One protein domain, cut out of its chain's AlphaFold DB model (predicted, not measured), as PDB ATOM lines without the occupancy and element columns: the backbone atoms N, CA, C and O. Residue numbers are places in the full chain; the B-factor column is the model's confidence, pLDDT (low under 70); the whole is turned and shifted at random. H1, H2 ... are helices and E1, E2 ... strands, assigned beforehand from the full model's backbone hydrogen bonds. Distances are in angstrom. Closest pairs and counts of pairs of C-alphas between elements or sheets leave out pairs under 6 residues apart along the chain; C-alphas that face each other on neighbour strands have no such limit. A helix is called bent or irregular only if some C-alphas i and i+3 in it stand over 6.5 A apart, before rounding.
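This is residues 166 to 306 of the 730 residues of an uncharacterized protein of Legionella beliardensis (UniProt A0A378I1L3). Two small two-stranded sheets, E1 with E4 and E2 with E3, stand along one helix, H4, whose first part packs on E4 and whose later part packs on E2. H1 reaches from the last residues of H4 to the sheet E1 E4, H5 covers the E2 E3 end, and the crossed pair H2 and H3 makes the opposite end, joined to E2 by a long loop. The printed part has 141 residues with five named helices and four named strands, in the order H1 E1 H2 H3 E2 E3 E4 H4 H5; both sheets are antiparallel. The class is mixed, helices and strands, with under half of the residues in named elements. The whole is compact, with a radius of gyration of the C-alphas of 14.7 A, and spans 42 by 36 by 31 A.

In one sheet, E1 is residues 177 to 180 and E4 residues 257 to 260, each 10.1 A long. In the other, E2 is residues 225 to 228 and E3 residues 241 to 244, each 10.3 A. H4, residues 269 to 283, is 21.2 A long and begins with C-alpha 269 at (172.066, -5.575, 20.592). H1, residues 166 to 174, is 13.9 A long, with C-alpha 166 at (171.535, 14.328, 22.665); it is irregular, C-alphas 166 and 169 being 7.1 A apart. H2 is residues 188 to 200, 17.9 A, and H3 residues 205 to 211, 9.9 A. H5, residues 291 to 297, is 10.0 A long and ends with C-alpha 297 at (166.997, 3.133, 31.351).

E1 and E4 are antiparallel at 148 degrees, with N 180 and O 257 within hydrogen-bond range at 2.8 A. The closest C-alphas of E4 and H4 are those of Ile 258 and Thr 272, 6.4 A apart. E2 and E3 form a hairpin, antiparallel at 154 degrees, with N 227 and O 242 at 2.8 A. The closest C-alphas of E2 and H4, of Ile 226 and Ala 280, are 6.5 A apart. H1 touches H4, closest at the C-alphas of Arg 166 and Ala 282, 5.4 A, at a steep tilt of 50 degrees, opposite ways. H5 touches H4 residues 277 to 281 alone, closest at the C-alphas of Leu 297 and Arg 277, 5.3 A, at a steep tilt of 60 degrees. H2 touches H3 with residues 194 to 198 alone, closest at the C-alphas of Leu 198 and Tyr 205, 6.1 A, at a steep tilt of 54 degrees. H2 and H4 are apart. Every O i to N i+4 pair is within hydrogen-bond range in H2, H3, H4 and H5; in H1 it is 4 of 5.

The two C-alphas farthest apart, of Gln 213 and Arg 306, are 45.8 A apart. The printed part has no cut. The links H3 to E2, E2 to E3 and E3 to E4 are long. Mean pLDDT of the printed part is 88.0, and residues 247 to 250 and 304 to 306 are under 70.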
ATOM      1  N   ARG A 166     172.551  13.746  23.568       84.06
ATOM      2  CA  ARG A 166     171.535  14.328  22.665       84.06
ATOM      3  C   ARG A 166     171.957  14.287  21.197       84.06
ATOM      4  O   ARG A 166     171.120  14.066  20.326       84.06
ATOM      5  N   SER A 167     173.243  14.496  20.923       87.06
ATOM      6  CA  SER A 167     173.790  14.519  19.559       87.06
ATOM      7  C   SER A 167     174.128  13.126  19.032       87.06
ATOM      8  O   SER A 167     174.329  12.981  17.830       87.06
ATOM      9  N   MET A 168     174.144  12.102  19.896       89.94
ATOM     10  CA  MET A 168     174.472  10.713  19.557       89.94
ATOM     11  C   MET A 168     173.722  10.226  18.311       89.94
ATOM     12  O   MET A 168     174.345   9.833  17.328       89.94
ATOM     13  N   LYS A 169     172.383  10.314  18.318       91.12
ATOM     14  CA  LYS A 169     171.530   9.856  17.205       91.12
ATOM     15  C   LYS A 169     171.834  10.590  15.892       91.12
ATOM     16  O   LYS A 169     171.851   9.975  14.830       91.12
ATOM     17  N   TYR A 170     172.087  11.898  15.971       91.31
ATOM     18  CA  TYR A 170     172.397  12.737  14.813       91.31
ATOM     19  C   TYR A 170     173.771  12.407  14.213       91.31
ATOM     20  O   TYR A 170     173.887  12.230  13.002       91.31
ATOM     21  N   GLU A 171     174.807  12.292  15.046       92.25
ATOM     22  CA  GLU A 171     176.164  11.993  14.579       92.25
ATOM     23  C   GLU A 171     176.301  10.548  14.084       92.25
ATOM     24  O   GLU A 171     177.012  10.326  13.109       92.25
ATOM     25  N   LEU A 172     175.566   9.585  14.656       94.56
ATOM     26  CA  LEU A 172     175.443   8.237  14.086       94.56
ATOM     27  C   LEU A 172     174.896   8.292  12.653       94.56
ATOM     28  O   LEU A 172     175.533   7.781  11.735       94.56
ATOM     29  N   ASN A 173     173.766   8.971  12.429       94.25
ATOM     30  CA  ASN A 173     173.187   9.075  11.086       94.25
ATOM     31  C   ASN A 173     174.150   9.757  10.092       94.25
ATOM     32  O   ASN A 173     174.393   9.270   8.989       94.25
ATOM     33  N   LYS A 174     174.786  10.857  10.511       94.19
ATOM     34  CA  LYS A 174     175.757  11.594   9.690       94.19
ATOM     35  C   LYS A 174     177.001  10.776   9.325       94.19
ATOM     36  O   LYS A 174     177.603  11.036   8.287       94.19
ATOM     37  N   GLN A 175     177.384   9.825  10.172       94.81
ATOM     38  CA  GLN A 175     178.546   8.954   9.985       94.81
ATOM     39  C   GLN A 175     178.160   7.573   9.431       94.81
ATOM     40  O   GLN A 175     178.886   6.607   9.624       94.81
ATOM     41  N   GLY A 176     177.028   7.478   8.722       94.94
ATOM     42  CA  GLY A 176     176.693   6.310   7.901       94.94
ATOM     43  C   GLY A 176     175.894   5.215   8.606       94.94
ATOM     44  O   GLY A 176     175.737   4.136   8.036       94.94
ATOM     45  N   PHE A 177     175.362   5.461   9.805       96.69
ATOM     46  CA  PHE A 177     174.516   4.494  10.508       96.69
ATOM     47  C   PHE A 177     173.028   4.717  10.221       96.69
ATOM     48  O   PHE A 177     172.537   5.843  10.242       96.69
ATOM     49  N   ILE A 178     172.285   3.631  10.021       95.81
ATOM     50  CA  ILE A 178     170.829   3.637   9.812       95.81
ATOM     51  C   ILE A 178     170.129   2.737  10.831       95.81
ATOM     52  O   ILE A 178     170.752   1.847  11.413       95.81
ATOM     53  N   TYR A 179     168.829   2.952  11.035       96.19
ATOM     54  CA  TYR A 179     167.994   2.074  11.853       96.19
ATOM     55  C   TYR A 179     167.092   1.207  10.976       96.19
ATOM     56  O   TYR A 179     166.382   1.719  10.112       96.19
ATOM     57  N   LEU A 180     167.078  -0.095  11.242       95.38
ATOM     58  CA  LEU A 180     166.125  -1.041  10.679       95.38
ATOM     59  C   LEU A 180     165.049  -1.332  11.740       95.38
ATOM     60  O   LEU A 180     165.362  -1.958  12.758       95.38
ATOM     61  N   PRO A 181     163.801  -0.868  11.559       92.56
ATOM     62  CA  PRO A 181     162.736  -1.055  12.526       92.56
ATOM     63  C   PRO A 181     162.279  -2.515  12.560       92.56
ATOM     64  O   PRO A 181     162.097  -3.155  11.525       92.56
ATOM     65  N   CYS A 182     162.042  -3.029  13.767       92.56
ATOM     66  CA  CYS A 182     161.300  -4.272  13.938       92.56
ATOM     67  C   CYS A 182     159.812  -4.012  13.637       92.56
ATOM     68  O   CYS A 182     159.301  -2.967  14.045       92.56
ATOM     69  N   PRO A 183     159.087  -4.927  12.971       89.81
ATOM     70  CA  PRO A 183     157.642  -4.784  12.808       89.81
ATOM     71  C   PRO A 183     156.906  -4.786  14.157       89.81
ATOM     72  O   PRO A 183     157.238  -5.563  15.051       89.81
ATOM     73  N   ALA A 184     155.874  -3.947  14.296       88.06
ATOM     74  CA  ALA A 184     155.137  -3.763  15.553       88.06
ATOM     75  C   ALA A 184     154.440  -5.037  16.061       88.06
ATOM     76  O   ALA A 184     154.280  -5.230  17.260       88.06
ATOM     77  N   ASN A 185     154.027  -5.917  15.150       86.56
ATOM     78  CA  ASN A 185     153.336  -7.168  15.461       86.56
ATOM     79  C   ASN A 185     154.286  -8.327  15.813       86.56
ATOM     80  O   ASN A 185     153.822  -9.452  16.013       86.56
ATOM     81  N   PHE A 186     155.601  -8.101  15.841       88.81
ATOM     82  CA  PHE A 186     156.556  -9.157  16.161       88.81
ATOM     83  C   PHE A 186     156.615  -9.400  17.670       88.81
ATOM     84  O   PHE A 186     156.863  -8.489  18.453       88.81
ATOM     85  N   GLY A 187     156.422 -10.659  18.067       85.81
ATOM     86  CA  GLY A 187     156.729 -11.133  19.416       85.81
ATOM     87  C   GLY A 187     158.195 -11.558  19.569       85.81
ATOM     88  O   GLY A 187     158.949 -11.604  18.592       85.81
ATOM     89  N   LEU A 188     158.557 -11.948  20.795       87.75
ATOM     90  CA  LEU A 188     159.916 -12.335  21.209       87.75
ATOM     91  C   LEU A 188     160.585 -13.342  20.258       87.75
ATOM     92  O   LEU A 188     161.712 -13.130  19.814       87.75
ATOM     93  N   GLU A 189     159.891 -14.429  19.905       90.75
ATOM     94  CA  GLU A 189     160.462 -15.492  19.067       90.75
ATOM     95  C   GLU A 189     160.767 -15.028  17.640       90.75
ATOM     96  O   GLU A 189     161.797 -15.390  17.073       90.75
ATOM     97  N   ASN A 190     159.877 -14.227  17.048       91.19
ATOM     98  CA  ASN A 190     160.049 -13.750  15.676       91.19
ATOM     99  C   ASN A 190     161.210 -12.762  15.598       91.19
ATOM    100  O   ASN A 190     162.067 -12.892  14.727       91.19
ATOM    101  N   ARG A 191     161.294 -11.826  16.550       91.81
ATOM    102  CA  ARG A 191     162.423 -10.897  16.642       91.81
ATOM    103  C   ARG A 191     163.746 -11.642  16.848       91.81
ATOM    104  O   ARG A 191     164.711 -11.354  16.144       91.81
ATOM    105  N   ALA A 192     163.781 -12.618  17.758       91.00
ATOM    106  CA  ALA A 192     164.979 -13.409  18.035       91.00
ATOM    107  C   ALA A 192     165.459 -14.201  16.806       91.00
ATOM    108  O   ALA A 192     166.659 -14.242  16.538       91.00
ATOM    109  N   LYS A 193     164.538 -14.776  16.017       91.62
ATOM    110  CA  LYS A 193     164.872 -15.456  14.751       91.62
ATOM    111  C   LYS A 193     165.531 -14.508  13.751       91.62
ATOM    112  O   LYS A 193     166.551 -14.863  13.163       91.62
ATOM    113  N   VAL A 194     164.978 -13.306  13.580       92.31
ATOM    114  CA  VAL A 194     165.557 -12.290  12.687       92.31
ATOM    115  C   VAL A 194     166.934 -11.862  13.186       92.31
ATOM    116  O   VAL A 194     167.884 -11.878  12.411       92.31
ATOM    117  N   ASP A 195     167.079 -11.554  14.478       91.88
ATOM    118  CA  ASP A 195     168.362 -11.155  15.066       91.88
ATOM    119  C   ASP A 195     169.439 -12.243  14.900       91.88
ATOM    120  O   ASP A 195     170.565 -11.945  14.497       91.88
ATOM    121  N   GLN A 196     169.080 -13.515  15.103       92.12
ATOM    122  CA  GLN A 196     169.982 -14.644  14.890       92.12
ATOM    123  C   GLN A 196     170.433 -14.744  13.426       92.12
ATOM    124  O   GLN A 196     171.622 -14.937  13.162       92.12
ATOM    125  N   GLN A 197     169.513 -14.600  12.467       92.38
ATOM    126  CA  GLN A 197     169.873 -14.630  11.048       92.38
ATOM    127  C   GLN A 197     170.749 -13.442  10.659       92.38
ATOM    128  O   GLN A 197     171.779 -13.635  10.016       92.38
ATOM    129  N   LEU A 198     170.391 -12.240  11.098       91.00
ATOM    130  CA  LEU A 198     171.149 -11.017  10.858       91.00
ATOM    131  C   LEU A 198     172.598 -11.113  11.366       91.00
ATOM    132  O   LEU A 198     173.510 -10.625  10.708       91.00
ATOM    133  N   ARG A 199     172.831 -11.775  12.505       86.06
ATOM    134  CA  ARG A 199     174.165 -11.879  13.125       86.06
ATOM    135  C   ARG A 199     174.997 -13.066  12.661       86.06
ATOM    136  O   ARG A 199     176.221 -12.967  12.626       86.06
ATOM    137  N   HIS A 200     174.366 -14.204  12.376       87.44
ATOM    138  CA  HIS A 200     175.079 -15.480  12.247       87.44
ATOM    139  C   HIS A 200     174.958 -16.139  10.874       87.44
ATOM    140  O   HIS A 200     175.707 -17.070  10.593       87.44
ATOM    141  N   SER A 201     174.051 -15.683  10.004       86.38
ATOM    142  CA  SER A 201     173.872 -16.312   8.686       86.38
ATOM    143  C   SER A 201     174.949 -15.930   7.664       86.38
ATOM    144  O   SER A 201     175.077 -16.606   6.647       86.38
ATOM    145  N   GLY A 202     175.683 -14.834   7.898       83.62
ATOM    146  CA  GLY A 202     176.610 -14.244   6.925       83.62
ATOM    147  C   GLY A 202     175.926 -13.584   5.717       83.62
ATOM    148  O   GLY A 202     176.614 -13.123   4.808       83.62
ATOM    149  N   LYS A 203     174.587 -13.537   5.683       88.56
ATOM    150  CA  LYS A 203     173.806 -12.891   4.620       88.56
ATOM    151  C   LYS A 203     173.693 -11.385   4.866       88.56
ATOM    152  O   LYS A 203     173.730 -10.935   6.009       88.56
ATOM    153  N   SER A 204     173.496 -10.608   3.799       90.62
ATOM    154  CA  SER A 204     173.207  -9.175   3.942       90.62
ATOM    155  C   SER A 204     171.831  -8.962   4.580       90.62
ATOM    156  O   SER A 204     170.919  -9.777   4.402       90.62
ATOM    157  N   TYR A 205     171.655  -7.838   5.279       91.25
ATOM    158  CA  TYR A 205     170.382  -7.512   5.922       91.25
ATOM    159  C   TYR A 205     169.209  -7.444   4.927       91.25
ATOM    160  O   TYR A 205     168.095  -7.801   5.289       91.25
ATOM    161  N   HIS A 206     169.454  -7.070   3.665       92.00
ATOM    162  CA  HIS A 206     168.433  -7.078   2.611       92.00
ATOM    163  C   HIS A 206     167.875  -8.486   2.378       92.00
ATOM    164  O   HIS A 206     166.662  -8.672   2.366       92.00
ATOM    165  N   VAL A 207     168.766  -9.477   2.252       91.56
ATOM    166  CA  VAL A 207     168.393 -10.877   1.999       91.56
ATOM    167  C   VAL A 207     167.658 -11.460   3.201       91.56
ATOM    168  O   VAL A 207     166.656 -12.145   3.036       91.56
ATOM    169  N   VAL A 208     168.117 -11.162   4.420       91.75
ATOM    170  CA  VAL A 208     167.442 -11.636   5.637       91.75
ATOM    171  C   VAL A 208     166.032 -11.049   5.745       91.75
ATOM    172  O   VAL A 208     165.092 -11.781   6.036       91.75
ATOM    173  N   PHE A 209     165.853  -9.753   5.480       92.44
ATOM    174  CA  PHE A 209     164.527  -9.127   5.522       92.44
ATOM    175  C   PHE A 209     163.595  -9.695   4.442       92.44
ATOM    176  O   PHE A 209     162.435  -9.974   4.737       92.44
ATOM    177  N   GLU A 210     164.103  -9.942   3.231       92.12
ATOM    178  CA  GLU A 210     163.347 -10.578   2.145       92.12
ATOM    179  C   GLU A 210     162.911 -12.010   2.503       92.12
ATOM    180  O   GLU A 210     161.728 -12.339   2.398       92.12
ATOM    181  N   GLU A 211     163.829 -12.848   2.998       91.19
ATOM    182  CA  GLU A 211     163.542 -14.236   3.393       91.19
ATOM    183  C   GLU A 211     162.529 -14.327   4.541       91.19
ATOM    184  O   GLU A 211     161.722 -15.257   4.591       91.19
ATOM    185  N   GLN A 212     162.550 -13.350   5.448       88.19
ATOM    186  CA  GLN A 212     161.607 -13.249   6.562       88.19
ATOM    187  C   GLN A 212     160.299 -12.534   6.177       88.19
ATOM    188  O   GLN A 212     159.436 -12.352   7.035       88.19
ATOM    189  N   GLN A 213     160.137 -12.141   4.906       88.50
ATOM    190  CA  GLN A 213     158.981 -11.402   4.384       88.50
ATOM    191  C   GLN A 213     158.707 -10.096   5.151       88.50
ATOM    192  O   GLN A 213     157.561  -9.675   5.327       88.50
ATOM    193  N   ILE A 214     159.774  -9.447   5.620       88.12
ATOM    194  CA  ILE A 214     159.720  -8.180   6.344       88.12
ATOM    195  C   ILE A 214     159.934  -7.047   5.338       88.12
ATOM    196  O   ILE A 214     160.941  -7.050   4.627       88.12
ATOM    197  N   PRO A 215     159.043  -6.041   5.277       86.06
ATOM    198  CA  PRO A 215     159.284  -4.875   4.443       86.06
ATOM    199  C   PRO A 215     160.538  -4.147   4.936       86.06
ATOM    200  O   PRO A 215     160.605  -3.705   6.084       86.06
ATOM    201  N   LEU A 216     161.534  -4.014   4.060       88.50
ATOM    202  CA  LEU A 216     162.747  -3.277   4.376       88.50
ATOM    203  C   LEU A 216     162.440  -1.777   4.422       88.50
ATOM    204  O   LEU A 216     162.182  -1.146   3.398       88.50
ATOM    205  N   VAL A 217     162.485  -1.213   5.624       89.00
ATOM    206  CA  VAL A 217     162.336   0.223   5.868       89.00
ATOM    207  C   VAL A 217     163.632   0.721   6.494       89.00
ATOM    208  O   VAL A 217     163.972   0.320   7.599       89.00
ATOM    209  N   GLU A 218     164.361   1.599   5.813       92.56
ATOM    210  CA  GLU A 218     165.502   2.294   6.418       92.56
ATOM    211  C   GLU A 218     164.994   3.565   7.110       92.56
ATOM    212  O   GLU A 218     164.402   4.441   6.475       92.56
ATOM    213  N   ALA A 219     165.205   3.666   8.421       90.56
ATOM    214  CA  ALA A 219     164.790   4.803   9.228       90.56
ATOM    215  C   ALA A 219     165.986   5.648   9.685       90.56
ATOM    216  O   ALA A 219     167.076   5.151   9.978       90.56
ATOM    217  N   ASP A 220     165.738   6.952   9.793       90.50
ATOM    218  CA  ASP A 220     166.676   7.923  10.350       90.50
ATOM    219  C   ASP A 220     166.748   7.769  11.877       90.50
ATOM    220  O   ASP A 220     165.772   8.049  12.582       90.50
ATOM    221  N   ILE A 221     167.919   7.369  12.387       91.38
ATOM    222  CA  ILE A 221     168.183   7.214  13.827       91.38
ATOM    223  C   ILE A 221     167.843   8.511  14.587       91.38
ATOM    224  O   ILE A 221     167.307   8.469  15.694       91.38
ATOM    225  N   GLY A 222     168.094   9.677  13.983       86.44
ATOM    226  CA  GLY A 222     167.837  10.997  14.559       86.44
ATOM    227  C   GLY A 222     166.365  11.290  14.857       86.44
ATOM    228  O   GLY A 222     166.083  12.152  15.688       86.44
ATOM    229  N   LYS A 223     165.426  10.576  14.222       88.94
ATOM    230  CA  LYS A 223     163.974  10.803  14.353       88.94
ATOM    231  C   LYS A 223     163.270   9.807  15.273       88.94
ATOM    232  O   LYS A 223     162.084   9.980  15.560       88.94
ATOM    233  N   LEU A 224     163.997   8.801  15.760       90.19
ATOM    234  CA  LEU A 224     163.437   7.762  16.615       90.19
ATOM    235  C   LEU A 224     162.873   8.354  17.908       90.19
ATOM    236  O   LEU A 224     163.535   9.133  18.605       90.19
ATOM    237  N   THR A 225     161.658   7.922  18.235       90.69
ATOM    238  CA  THR A 225     160.972   8.205  19.495       90.69
ATOM    239  C   THR A 225     161.051   6.972  20.388       90.69
ATOM    240  O   THR A 225     160.774   5.860  19.938       90.69
ATOM    241  N   ILE A 226     161.447   7.171  21.646       91.12
ATOM    242  CA  ILE A 226     161.749   6.096  22.595       91.12
ATOM    243  C   ILE A 226     160.708   6.115  23.713       91.12
ATOM    244  O   ILE A 226     160.506   7.140  24.367       91.12
ATOM    245  N   TYR A 227     160.074   4.972  23.958       91.38
ATOM    246  CA  TYR A 227     159.130   4.766  25.048       91.38
ATOM    247  C   TYR A 227     159.635   3.671  25.996       91.38
ATOM    248  O   TYR A 227     160.089   2.613  25.566       91.38
ATOM    249  N   THR A 228     159.573   3.940  27.301       92.75
ATOM    250  CA  THR A 228     159.928   2.985  28.363       92.75
ATOM    251  C   THR A 228     158.691   2.187  28.761       92.75
ATOM    252  O   THR A 228     157.878   2.672  29.557       92.75
ATOM    253  N   ASP A 229     158.560   0.992  28.194       91.69
ATOM    254  CA  ASP A 229     157.399   0.111  28.301       91.69
ATOM    255  C   ASP A 229     157.520  -0.881  29.465       91.69
ATOM    256  O   ASP A 229     157.634  -2.090  29.291       91.69
ATOM    257  N   ASP A 230     157.503  -0.368  30.693       91.94
ATOM    258  CA  ASP A 230     157.571  -1.181  31.916       91.94
ATOM    259  C   ASP A 230     156.314  -2.024  32.186       91.94
ATOM    260  O   ASP A 230     156.318  -2.851  33.095       91.94
ATOM    261  N   LYS A 231     155.230  -1.787  31.442       92.38
ATOM    262  CA  LYS A 231     153.963  -2.520  31.551       92.38
ATOM    263  C   LYS A 231     153.713  -3.471  30.381       92.38
ATOM    264  O   LYS A 231     152.696  -4.160  30.401       92.38
ATOM    265  N   HIS A 232     154.615  -3.516  29.401       89.19
ATOM    266  CA  HIS A 232     154.466  -4.308  28.181       89.19
ATOM    267  C   HIS A 232     153.170  -3.992  27.406       89.19
ATOM    268  O   HIS A 232     152.503  -4.889  26.891       89.19
ATOM    269  N   GLU A 233     152.793  -2.708  27.353       90.56
ATOM    270  CA  GLU A 233     151.623  -2.205  26.620       90.56
ATOM    271  C   GLU A 233     151.826  -2.288  25.098       90.56
ATOM    272  O   GLU A 233     150.859  -2.480  24.358       90.56
ATOM    273  N   PHE A 234     153.072  -2.176  24.628       89.75
ATOM    274  CA  PHE A 234     153.437  -2.157  23.210       89.75
ATOM    275  C   PHE A 234     154.340  -3.322  22.808       89.75
ATOM    276  O   PHE A 234     154.271  -3.790  21.676       89.75
ATOM    277  N   THR A 235     155.208  -3.784  23.710       88.94
ATOM    278  CA  THR A 235     156.208  -4.810  23.409       88.94
ATOM    279  C   THR A 235     156.413  -5.782  24.565       88.94
ATOM    280  O   THR A 235     156.376  -5.412  25.734       88.94
ATOM    281  N   GLN A 236     156.686  -7.044  24.232       88.19
ATOM    282  CA  GLN A 236     156.999  -8.102  25.202       88.19
ATOM    283  C   GLN A 236     158.511  -8.231  25.476       88.19
ATOM    284  O   GLN A 236     158.931  -9.153  26.171       88.19
ATOM    285  N   GLU A 237     159.340  -7.336  24.925       87.44
ATOM    286  CA  GLU A 237     160.798  -7.368  25.093       87.44
ATOM    287  C   GLU A 237     161.224  -7.177  26.555       87.44
ATOM    288  O   GLU A 237     160.793  -6.248  27.240       87.44
ATOM    289  N   SER A 238     162.167  -8.003  27.016       87.56
ATOM    290  CA  SER A 238     162.700  -7.939  28.384       87.56
ATOM    291  C   SER A 238     163.494  -6.666  28.676       87.56
ATOM    292  O   SER A 238     163.696  -6.316  29.837       87.56
ATOM    293  N   ASN A 239     163.968  -5.973  27.638       88.69
ATOM    294  CA  ASN A 239     164.666  -4.700  27.792       88.69
ATOM    295  C   ASN A 239     163.720  -3.529  28.100       88.69
ATOM    296  O   ASN A 239     164.217  -2.464  28.460       88.69
ATOM    297  N   GLY A 240     162.396  -3.713  27.986       91.88
ATOM    298  CA  GLY A 240     161.385  -2.703  28.307       91.88
ATOM    299  C   GLY A 240     161.418  -1.461  27.407       91.88
ATOM    300  O   GLY A 240     160.968  -0.393  27.825       91.88
ATOM    301  N   LEU A 241     161.990  -1.557  26.202       93.75
ATOM    302  CA  LEU A 241     162.103  -0.449  25.249       93.75
ATOM    303  C   LEU A 241     161.161  -0.654  24.062       93.75
ATOM    304  O   LEU A 241     161.228  -1.677  23.382       93.75
ATOM    305  N   ALA A 242     160.353   0.361  23.762       94.00
ATOM    306  CA  ALA A 242     159.524   0.414  22.565       94.00
ATOM    307  C   ALA A 242     159.913   1.622  21.699       94.00
ATOM    308  O   ALA A 242     160.114   2.728  22.208       94.00
ATOM    309  N   ILE A 243     160.043   1.414  20.388       94.31
ATOM    310  CA  ILE A 243     160.577   2.406  19.447       94.31
ATOM    311  C   ILE A 243     159.537   2.748  18.384       94.31
ATOM    312  O   ILE A 243     158.932   1.858  17.790       94.31
ATOM    313  N   ALA A 244     159.373   4.038  18.103       91.19
ATOM    314  CA  ALA A 244     158.611   4.537  16.963       91.19
ATOM    315  C   ALA A 244     159.526   5.327  16.014       91.19
ATOM    316  O   ALA A 244     160.447   6.021  16.452       91.19
ATOM    317  N   ILE A 245     159.268   5.232  14.704       86.56
ATOM    318  CA  ILE A 245     160.081   5.894  13.664       86.56
ATOM    319  C   ILE A 245     159.887   7.416  13.698       86.56
ATOM    320  O   ILE A 245     160.818   8.169  13.420       86.56
ATOM    321  N   THR A 246     158.685   7.874  14.053       77.44
ATOM    322  CA  THR A 246     158.361   9.294  14.229       77.44
ATOM    323  C   THR A 246     157.405   9.489  15.400       77.44
ATOM    324  O   THR A 246     156.694   8.567  15.796       77.44
ATOM    325  N   LYS A 247     157.348  10.715  15.925       67.94
ATOM    326  CA  LYS A 247     156.443  11.083  17.023       67.94
ATOM    327  C   LYS A 247     154.958  10.977  16.643       67.94
ATOM    328  O   LYS A 247     154.130  10.717  17.509       67.94
ATOM    329  N   ASP A 248     154.646  11.157  15.361       65.00
ATOM    330  CA  ASP A 248     153.276  11.148  14.837       65.00
ATOM    331  C   ASP A 248     152.788   9.731  14.488       65.00
ATOM    332  O   ASP A 248     151.587   9.482  14.396       65.00
ATOM    333  N   SER A 249     153.708   8.771  14.338       65.44
ATOM    334  CA  SER A 249     153.370   7.356  14.209       65.44
ATOM    335  C   SER A 249     153.180   6.748  15.599       65.44
ATOM    336  O   SER A 249     154.154   6.362  16.238       65.44
ATOM    337  N   ALA A 250     151.936   6.610  16.063       61.22
ATOM    338  CA  ALA A 250     151.595   5.957  17.339       61.22
ATOM    339  C   ALA A 250     151.880   4.432  17.380       61.22
ATOM    340  O   ALA A 250     151.451   3.744  18.302       61.22
ATOM    341  N   ASN A 251     152.605   3.896  16.392       84.25
ATOM    342  CA  ASN A 251     152.929   2.479  16.269       84.25
ATOM    343  C   ASN A 251     154.307   2.200  16.876       84.25
ATOM    344  O   ASN A 251     155.313   2.123  16.167       84.25
ATOM    345  N   TYR A 252     154.344   2.060  18.198       91.56
ATOM    346  CA  TYR A 252     155.530   1.573  18.891       91.56
ATOM    347  C   TYR A 252     155.779   0.102  18.556       91.56
ATOM    348  O   TYR A 252     154.851  -0.698  18.483       91.56
ATOM    349  N   SER A 253     157.044  -0.233  18.330       92.81
ATOM    350  CA  SER A 253     157.499  -1.572  17.960       92.81
ATOM    351  C   SER A 253     158.637  -2.028  18.878       92.81
ATOM    352  O   SER A 253     159.262  -1.183  19.531       92.81
ATOM    353  N   PRO A 254     158.953  -3.335  18.923       94.38
ATOM    354  CA  PRO A 254     160.168  -3.820  19.572       94.38
ATOM    355  C   PRO A 254     161.431  -3.115  19.053       94.38
ATOM    356  O   PRO A 254     161.460  -2.582  17.938       94.38
ATOM    357  N   LEU A 255     162.502  -3.135  19.849       94.62
ATOM    358  CA  LEU A 255     163.792  -2.580  19.439       94.62
ATOM    359  C   LEU A 255     164.319  -3.287  18.177       94.62
ATOM    360  O   LEU A 255     164.450  -4.509  18.140       94.62
ATOM    361  N   GLY A 256     164.635  -2.506  17.153       94.44
ATOM    362  CA  GLY A 256     165.198  -2.956  15.885       94.44
ATOM    363  C   GLY A 256     166.721  -3.063  15.917       94.44
ATOM    364  O   GLY A 256     167.316  -3.389  16.945       94.44
ATOM    365  N   TRP A 257     167.356  -2.777  14.783       96.19
ATOM    366  CA  TRP A 257     168.797  -2.948  14.584       96.19
ATOM    367  C   TRP A 257     169.437  -1.670  14.055       96.19
ATOM    368  O   TRP A 257     168.851  -0.985  13.220       96.19
ATOM    369  N   ILE A 258     170.652  -1.357  14.507       96.75
ATOM    370  CA  ILE A 258     171.473  -0.296  13.910       96.75
ATOM    371  C   ILE A 258     172.497  -0.939  12.976       96.75
ATOM    372  O   ILE A 258     173.171  -1.895  13.362       96.75
ATOM    373  N   VAL A 259     172.613  -0.408  11.761       95.44
ATOM    374  CA  VAL A 259     173.481  -0.941  10.702       95.44
ATOM    375  C   VAL A 259     174.406   0.149  10.192       95.44
ATOM    376  O   VAL A 259     173.966   1.279   9.984       95.44
ATOM    377  N   HIS A 260     175.675  -0.186   9.970       95.56
ATOM    378  CA  HIS A 260     176.603   0.691   9.267       95.56
ATOM    379  C   HIS A 260     176.460   0.476   7.755       95.56
ATOM    380  O   HIS A 260     176.752  -0.601   7.240       95.56
ATOM    381  N   LYS A 261     175.977   1.490   7.034       92.25
ATOM    382  CA  LYS A 261     175.528   1.359   5.642       92.25
ATOM    383  C   LYS A 261     176.637   0.936   4.680       92.25
ATOM    384  O   LYS A 261     176.370   0.192   3.743       92.25
ATOM    385  N   GLU A 262     177.862   1.405   4.904       92.31
ATOM    386  CA  GLU A 262     178.998   1.101   4.030       92.31
ATOM    387  C   GLU A 262     179.462  -0.354   4.166       92.31
ATOM    388  O   GLU A 262     179.743  -1.003   3.163       92.31
ATOM    389  N   THR A 263     179.511  -0.885   5.391       91.44
ATOM    390  CA  THR A 263     179.979  -2.260   5.638       91.44
ATOM    391  C   THR A 263     178.847  -3.287   5.617       91.44
ATOM    392  O   THR A 263     179.100  -4.477   5.459       91.44
ATOM    393  N   GLY A 264     177.595  -2.851   5.789       90.06
ATOM    394  CA  GLY A 264     176.433  -3.723   5.962       90.06
ATOM    395  C   GLY A 264     176.402  -4.459   7.307       90.06
ATOM    396  O   GLY A 264     175.507  -5.276   7.527       90.06
ATOM    397  N   GLU A 265     177.358  -4.181   8.198       91.62
ATOM    398  CA  GLU A 265     177.472  -4.830   9.502       91.62
ATOM    399  C   GLU A 265     176.465  -4.265  10.502       91.62
ATOM    400  O   GLU A 265     176.157  -3.069  10.533       91.62
ATOM    401  N   ILE A 266     175.961  -5.159  11.349       92.62
ATOM    402  CA  ILE A 266     174.902  -4.877  12.311       92.62
ATOM    403  C   ILE A 266     175.524  -4.747  13.691       92.62
ATOM    404  O   ILE A 266     176.277  -5.618  14.136       92.62
ATOM    405  N   LEU A 267     175.187  -3.667  14.394       93.75
ATOM    406  CA  LEU A 267     175.691  -3.449  15.740       93.75
ATOM    407  C   LEU A 267     175.170  -4.521  16.714       93.75
ATOM    408  O   LEU A 267     174.035  -5.002  16.603       93.75
ATOM    409  N   PRO A 268     175.957  -4.884  17.740       91.81
ATOM    410  CA  PRO A 268     175.480  -5.704  18.838       91.81
ATOM    411  C   PRO A 268     174.216  -5.134  19.497       91.81
ATOM    412  O   PRO A 268     174.036  -3.916  19.536       91.81
ATOM    413  N   GLN A 269     173.338  -6.005  20.012       90.62
ATOM    414  CA  GLN A 269     172.066  -5.575  20.592       90.62
ATOM    415  C   GLN A 269     172.349  -4.778  21.856       90.62
ATOM    416  O   GLN A 269     171.778  -3.719  22.040       90.62
ATOM    417  N   GLU A 270     173.314  -5.214  22.662       88.88
ATOM    418  CA  GLU A 270     173.766  -4.484  23.845       88.88
ATOM    419  C   GLU A 270     174.260  -3.062  23.517       88.88
ATOM    420  O   GLU A 270     173.891  -2.116  24.207       88.88
ATOM    421  N   VAL A 271     175.010  -2.876  22.422       91.75
ATOM    422  CA  VAL A 271     175.463  -1.542  21.978       91.75
ATOM    423  C   VAL A 271     174.281  -0.717  21.461       91.75
ATOM    424  O   VAL A 271     174.178   0.471  21.757       91.75
ATOM    425  N   THR A 272     173.360  -1.347  20.729       94.00
ATOM    426  CA  THR A 272     172.131  -0.707  20.232       94.00
ATOM    427  C   THR A 272     171.249  -0.233  21.388       94.00
ATOM    428  O   THR A 272     170.810   0.915  21.403       94.00
ATOM    429  N   GLU A 273     171.024  -1.082  22.389       93.56
ATOM    430  CA  GLU A 273     170.257  -0.744  23.582       93.56
ATOM    431  C   GLU A 273     170.908   0.393  24.372       93.56
ATOM    432  O   GLU A 273     170.209   1.325  24.770       93.56
ATOM    433  N   ASP A 274     172.228   0.358  24.575       91.38
ATOM    434  CA  ASP A 274     172.937   1.410  25.305       91.38
ATOM    435  C   ASP A 274     172.875   2.758  24.562       91.38
ATOM    436  O   ASP A 274     172.642   3.786  25.198       91.38
ATOM    437  N   ILE A 275     172.975   2.775  23.223       93.56
ATOM    438  CA  ILE A 275     172.762   3.987  22.405       93.56
ATOM    439  C   ILE A 275     171.362   4.568  22.651       93.56
ATOM    440  O   ILE A 275     171.218   5.777  22.870       93.56
ATOM    441  N   ILE A 276     170.329   3.722  22.634       93.19
ATOM    442  CA  ILE A 276     168.939   4.136  22.864       93.19
ATOM    443  C   ILE A 276     168.748   4.648  24.296       93.19
ATOM    444  O   ILE A 276     168.178   5.723  24.484       93.19
ATOM    445  N   ARG A 277     169.266   3.941  25.309       91.69
ATOM    446  CA  ARG A 277     169.169   4.345  26.722       91.69
ATOM    447  C   ARG A 277     169.881   5.668  26.985       91.69
ATOM    448  O   ARG A 277     169.269   6.566  27.558       91.69
ATOM    449  N   VAL A 278     171.125   5.829  26.527       89.00
ATOM    450  CA  VAL A 278     171.882   7.088  26.658       89.00
ATOM    451  C   VAL A 278     171.123   8.239  26.001       89.00
ATOM    452  O   VAL A 278     170.983   9.300  26.608       89.00
ATOM    453  N   SER A 279     170.582   8.021  24.799       89.38
ATOM    454  CA  SER A 279     169.796   9.036  24.087       89.38
ATOM    455  C   SER A 279     168.536   9.430  24.867       89.38
ATOM    456  O   SER A 279     168.277  10.617  25.048       89.38
ATOM    457  N   ALA A 280     167.786   8.454  25.388       87.62
ATOM    458  CA  ALA A 280     166.569   8.695  26.165       87.62
ATOM    459  C   ALA A 280     166.842   9.399  27.505       87.62
ATOM    460  O   ALA A 280     166.083  10.274  27.913       87.62
ATOM    461  N   ILE A 281     167.932   9.048  28.192       84.06
ATOM    462  CA  ILE A 281     168.369   9.719  29.427       84.06
ATOM    463  C   ILE A 281     168.769  11.172  29.126       84.06
ATOM    464  O   ILE A 281     168.404  12.079  29.873       84.06
ATOM    465  N   ALA A 282     169.474  11.415  28.016       82.75
ATOM    466  CA  ALA A 282     169.937  12.745  27.626       82.75
ATOM    467  C   ALA A 282     168.811  13.699  27.185       82.75
ATOM    468  O   ALA A 282     168.985  14.921  27.210       82.75
ATOM    469  N   GLU A 283     167.646  13.175  26.801       79.88
ATOM    470  CA  GLU A 283     166.443  13.981  26.547       79.88
ATOM    471  C   GLU A 283     165.895  14.622  27.841       79.88
ATOM    472  O   GLU A 283     165.311  15.706  27.778       79.88
ATOM    473  N   GLY A 284     166.205  14.047  29.011       76.56
ATOM    474  CA  GLY A 284     165.825  14.538  30.337       76.56
ATOM    475  C   GLY A 284     164.562  13.873  30.898       76.56
ATOM    476  O   GLY A 284     163.970  12.978  30.293       76.56
ATOM    477  N   GLY A 285     164.148  14.297  32.096       73.69
ATOM    478  CA  GLY A 285     162.890  13.857  32.719       73.69
ATOM    479  C   GLY A 285     162.943  12.430  33.258       73.69
ATOM    480  O   GLY A 285     161.907  11.836  33.540       73.69
ATOM    481  N   PHE A 286     164.139  11.854  33.407       78.38
ATOM    482  CA  PHE A 286     164.334  10.505  33.937       78.38
ATOM    483  C   PHE A 286     163.665  10.318  35.307       78.38
ATOM    484  O   PHE A 286     163.010   9.308  35.542       78.38
ATOM    485  N   TYR A 287     163.769  11.315  36.179       73.00
ATOM    486  CA  TYR A 287     163.273  11.241  37.553       73.00
ATOM    487  C   TYR A 287     161.783  11.552  37.702       73.00
ATOM    488  O   TYR A 287     161.175  11.219  38.715       73.00
ATOM    489  N   GLU A 288     161.169  12.101  36.653       75.00
ATOM    490  CA  GLU A 288     159.712  12.189  36.526       75.00
ATOM    491  C   GLU A 288     159.101  10.830  36.131       75.00
ATOM    492  O   GLU A 288     157.893  10.624  36.260       75.00
ATOM    493  N   LYS A 289     159.923   9.876  35.658       80.75
ATOM    494  CA  LYS A 289     159.479   8.521  35.297       80.75
ATOM    495  C   LYS A 289     159.305   7.642  36.531       80.75
ATOM    496  O   LYS A 289     159.926   7.847  37.572       80.75
ATOM    497  N   ARG A 290     158.499   6.587  36.388       86.50
ATOM    498  CA  ARG A 290     158.278   5.593  37.450       86.50
ATOM    499  C   ARG A 290     159.571   4.819  37.759       86.50
ATOM    500  O   ARG A 290     160.339   4.562  36.833       86.50
ATOM    501  N   PRO A 291     159.782   4.329  38.997       86.44
ATOM    502  CA  PRO A 291     160.984   3.561  39.348       86.44
ATOM    503  C   PRO A 291     161.271   2.359  38.431       86.44
ATOM    504  O   PRO A 291     162.428   2.044  38.167       86.44
ATOM    505  N   ALA A 292     160.239   1.692  37.901       89.88
ATOM    506  CA  ALA A 292     160.408   0.604  36.933       89.88
ATOM    507  C   ALA A 292     160.980   1.095  35.585       89.88
ATOM    508  O   ALA A 292     161.892   0.484  35.036       89.88
ATOM    509  N   GLN A 293     160.512   2.247  35.099       90.12
ATOM    510  CA  GLN A 293     161.004   2.891  33.876       90.12
ATOM    511  C   GLN A 293     162.433   3.420  34.045       90.12
ATOM    512  O   GLN A 293     163.246   3.331  33.128       90.12
ATOM    513  N   GLN A 294     162.767   3.922  35.236       86.62
ATOM    514  CA  GLN A 294     164.131   4.317  35.589       86.62
ATOM    515  C   GLN A 294     165.099   3.125  35.526       86.62
ATOM    516  O   GLN A 294     166.160   3.226  34.913       86.62
ATOM    517  N   LYS A 295     164.704   1.966  36.077       89.19
ATOM    518  CA  LYS A 295     165.497   0.725  36.016       89.19
ATOM    519  C   LYS A 295     165.747   0.252  34.583       89.19
ATOM    520  O   LYS A 295     166.854  -0.184  34.288       89.19
ATOM    521  N   ILE A 296     164.755   0.373  33.699       90.81
ATOM    522  CA  ILE A 296     164.896   0.056  32.267       90.81
ATOM    523  C   ILE A 296     165.999   0.902  31.616       90.81
ATOM    524  O   ILE A 296     166.838   0.384  30.876       90.81
ATOM    525  N   LEU A 297     166.018   2.204  31.912       88.25
ATOM    526  CA  LEU A 297     166.997   3.133  31.351       88.25
ATOM    527  C   LEU A 297     168.395   2.982  31.977       88.25
ATOM    528  O   LEU A 297     169.380   3.219  31.290       88.25
ATOM    529  N   GLN A 298     168.503   2.548  33.237       86.12
ATOM    530  CA  GLN A 298     169.779   2.302  33.938       86.12
ATOM    531  C   GLN A 298     170.325   0.867  33.784       86.12
ATOM    532  O   GLN A 298     171.263   0.471  34.482       86.12
ATOM    533  N   ALA A 299     169.748   0.056  32.899       86.00
ATOM    534  CA  ALA A 299     170.226  -1.300  32.640       86.00
ATOM    535  C   ALA A 299     171.533  -1.315  31.815       86.00
ATOM    536  O   ALA A 299     171.961  -0.301  31.264       86.00
ATOM    537  N   GLY A 300     172.178  -2.481  31.726       83.00
ATOM    538  CA  GLY A 300     173.391  -2.665  30.921       83.00
ATOM    539  C   GLY A 300     174.621  -1.973  31.518       83.00
ATOM    540  O   GLY A 300     174.890  -2.094  32.717       83.00
ATOM    541  N   ASN A 301     175.370  -1.249  30.683       78.75
ATOM    542  CA  ASN A 301     176.579  -0.523  31.103       78.75
ATOM    543  C   ASN A 301     176.279   0.756  31.905       78.75
ATOM    544  O   ASN A 301     177.189   1.376  32.451       78.75
ATOM    545  N   LEU A 302     175.003   1.135  32.009       75.81
ATOM    546  CA  LEU A 302     174.532   2.251  32.829       75.81
ATOM    547  C   LEU A 302     174.229   1.836  34.279       75.81
ATOM    548  O   LEU A 302     173.905   2.688  35.106       75.81
ATOM    549  N   THR A 303     174.333   0.543  34.615       73.44
ATOM    550  CA  THR A 303     174.067   0.059  35.973       73.44
ATOM    551  C   THR A 303     175.157   0.521  36.938       73.44
ATOM    552  O   THR A 303     176.346   0.300  36.717       73.44
ATOM    553  N   ASN A 304     174.745   1.129  38.049       58.88
ATOM    554  CA  ASN A 304     175.654   1.611  39.083       58.88
ATOM    555  C   ASN A 304     176.368   0.434  39.768       58.88
ATOM    556  O   ASN A 304     175.736  -0.319  40.508       58.88
ATOM    557  N   SER A 305     177.668   0.252  39.517       49.31
ATOM    558  CA  SER A 305     178.389  -0.924  40.008       49.31
ATOM    559  C   SER A 305     179.024  -0.749  41.389       49.31
ATOM    560  O   SER A 305     179.104  -1.749  42.094       49.31
ATOM    561  N   ARG A 306     179.425   0.450  41.848       47.50
ATOM    562  CA  ARG A 306     179.960   0.676  43.218       47.50
ATOM    563  C   ARG A 306     179.775   2.136  43.656       47.50
ATOM    564  O   ARG A 306     180.076   3.057  42.902       47.50
TER     565      ARG A 306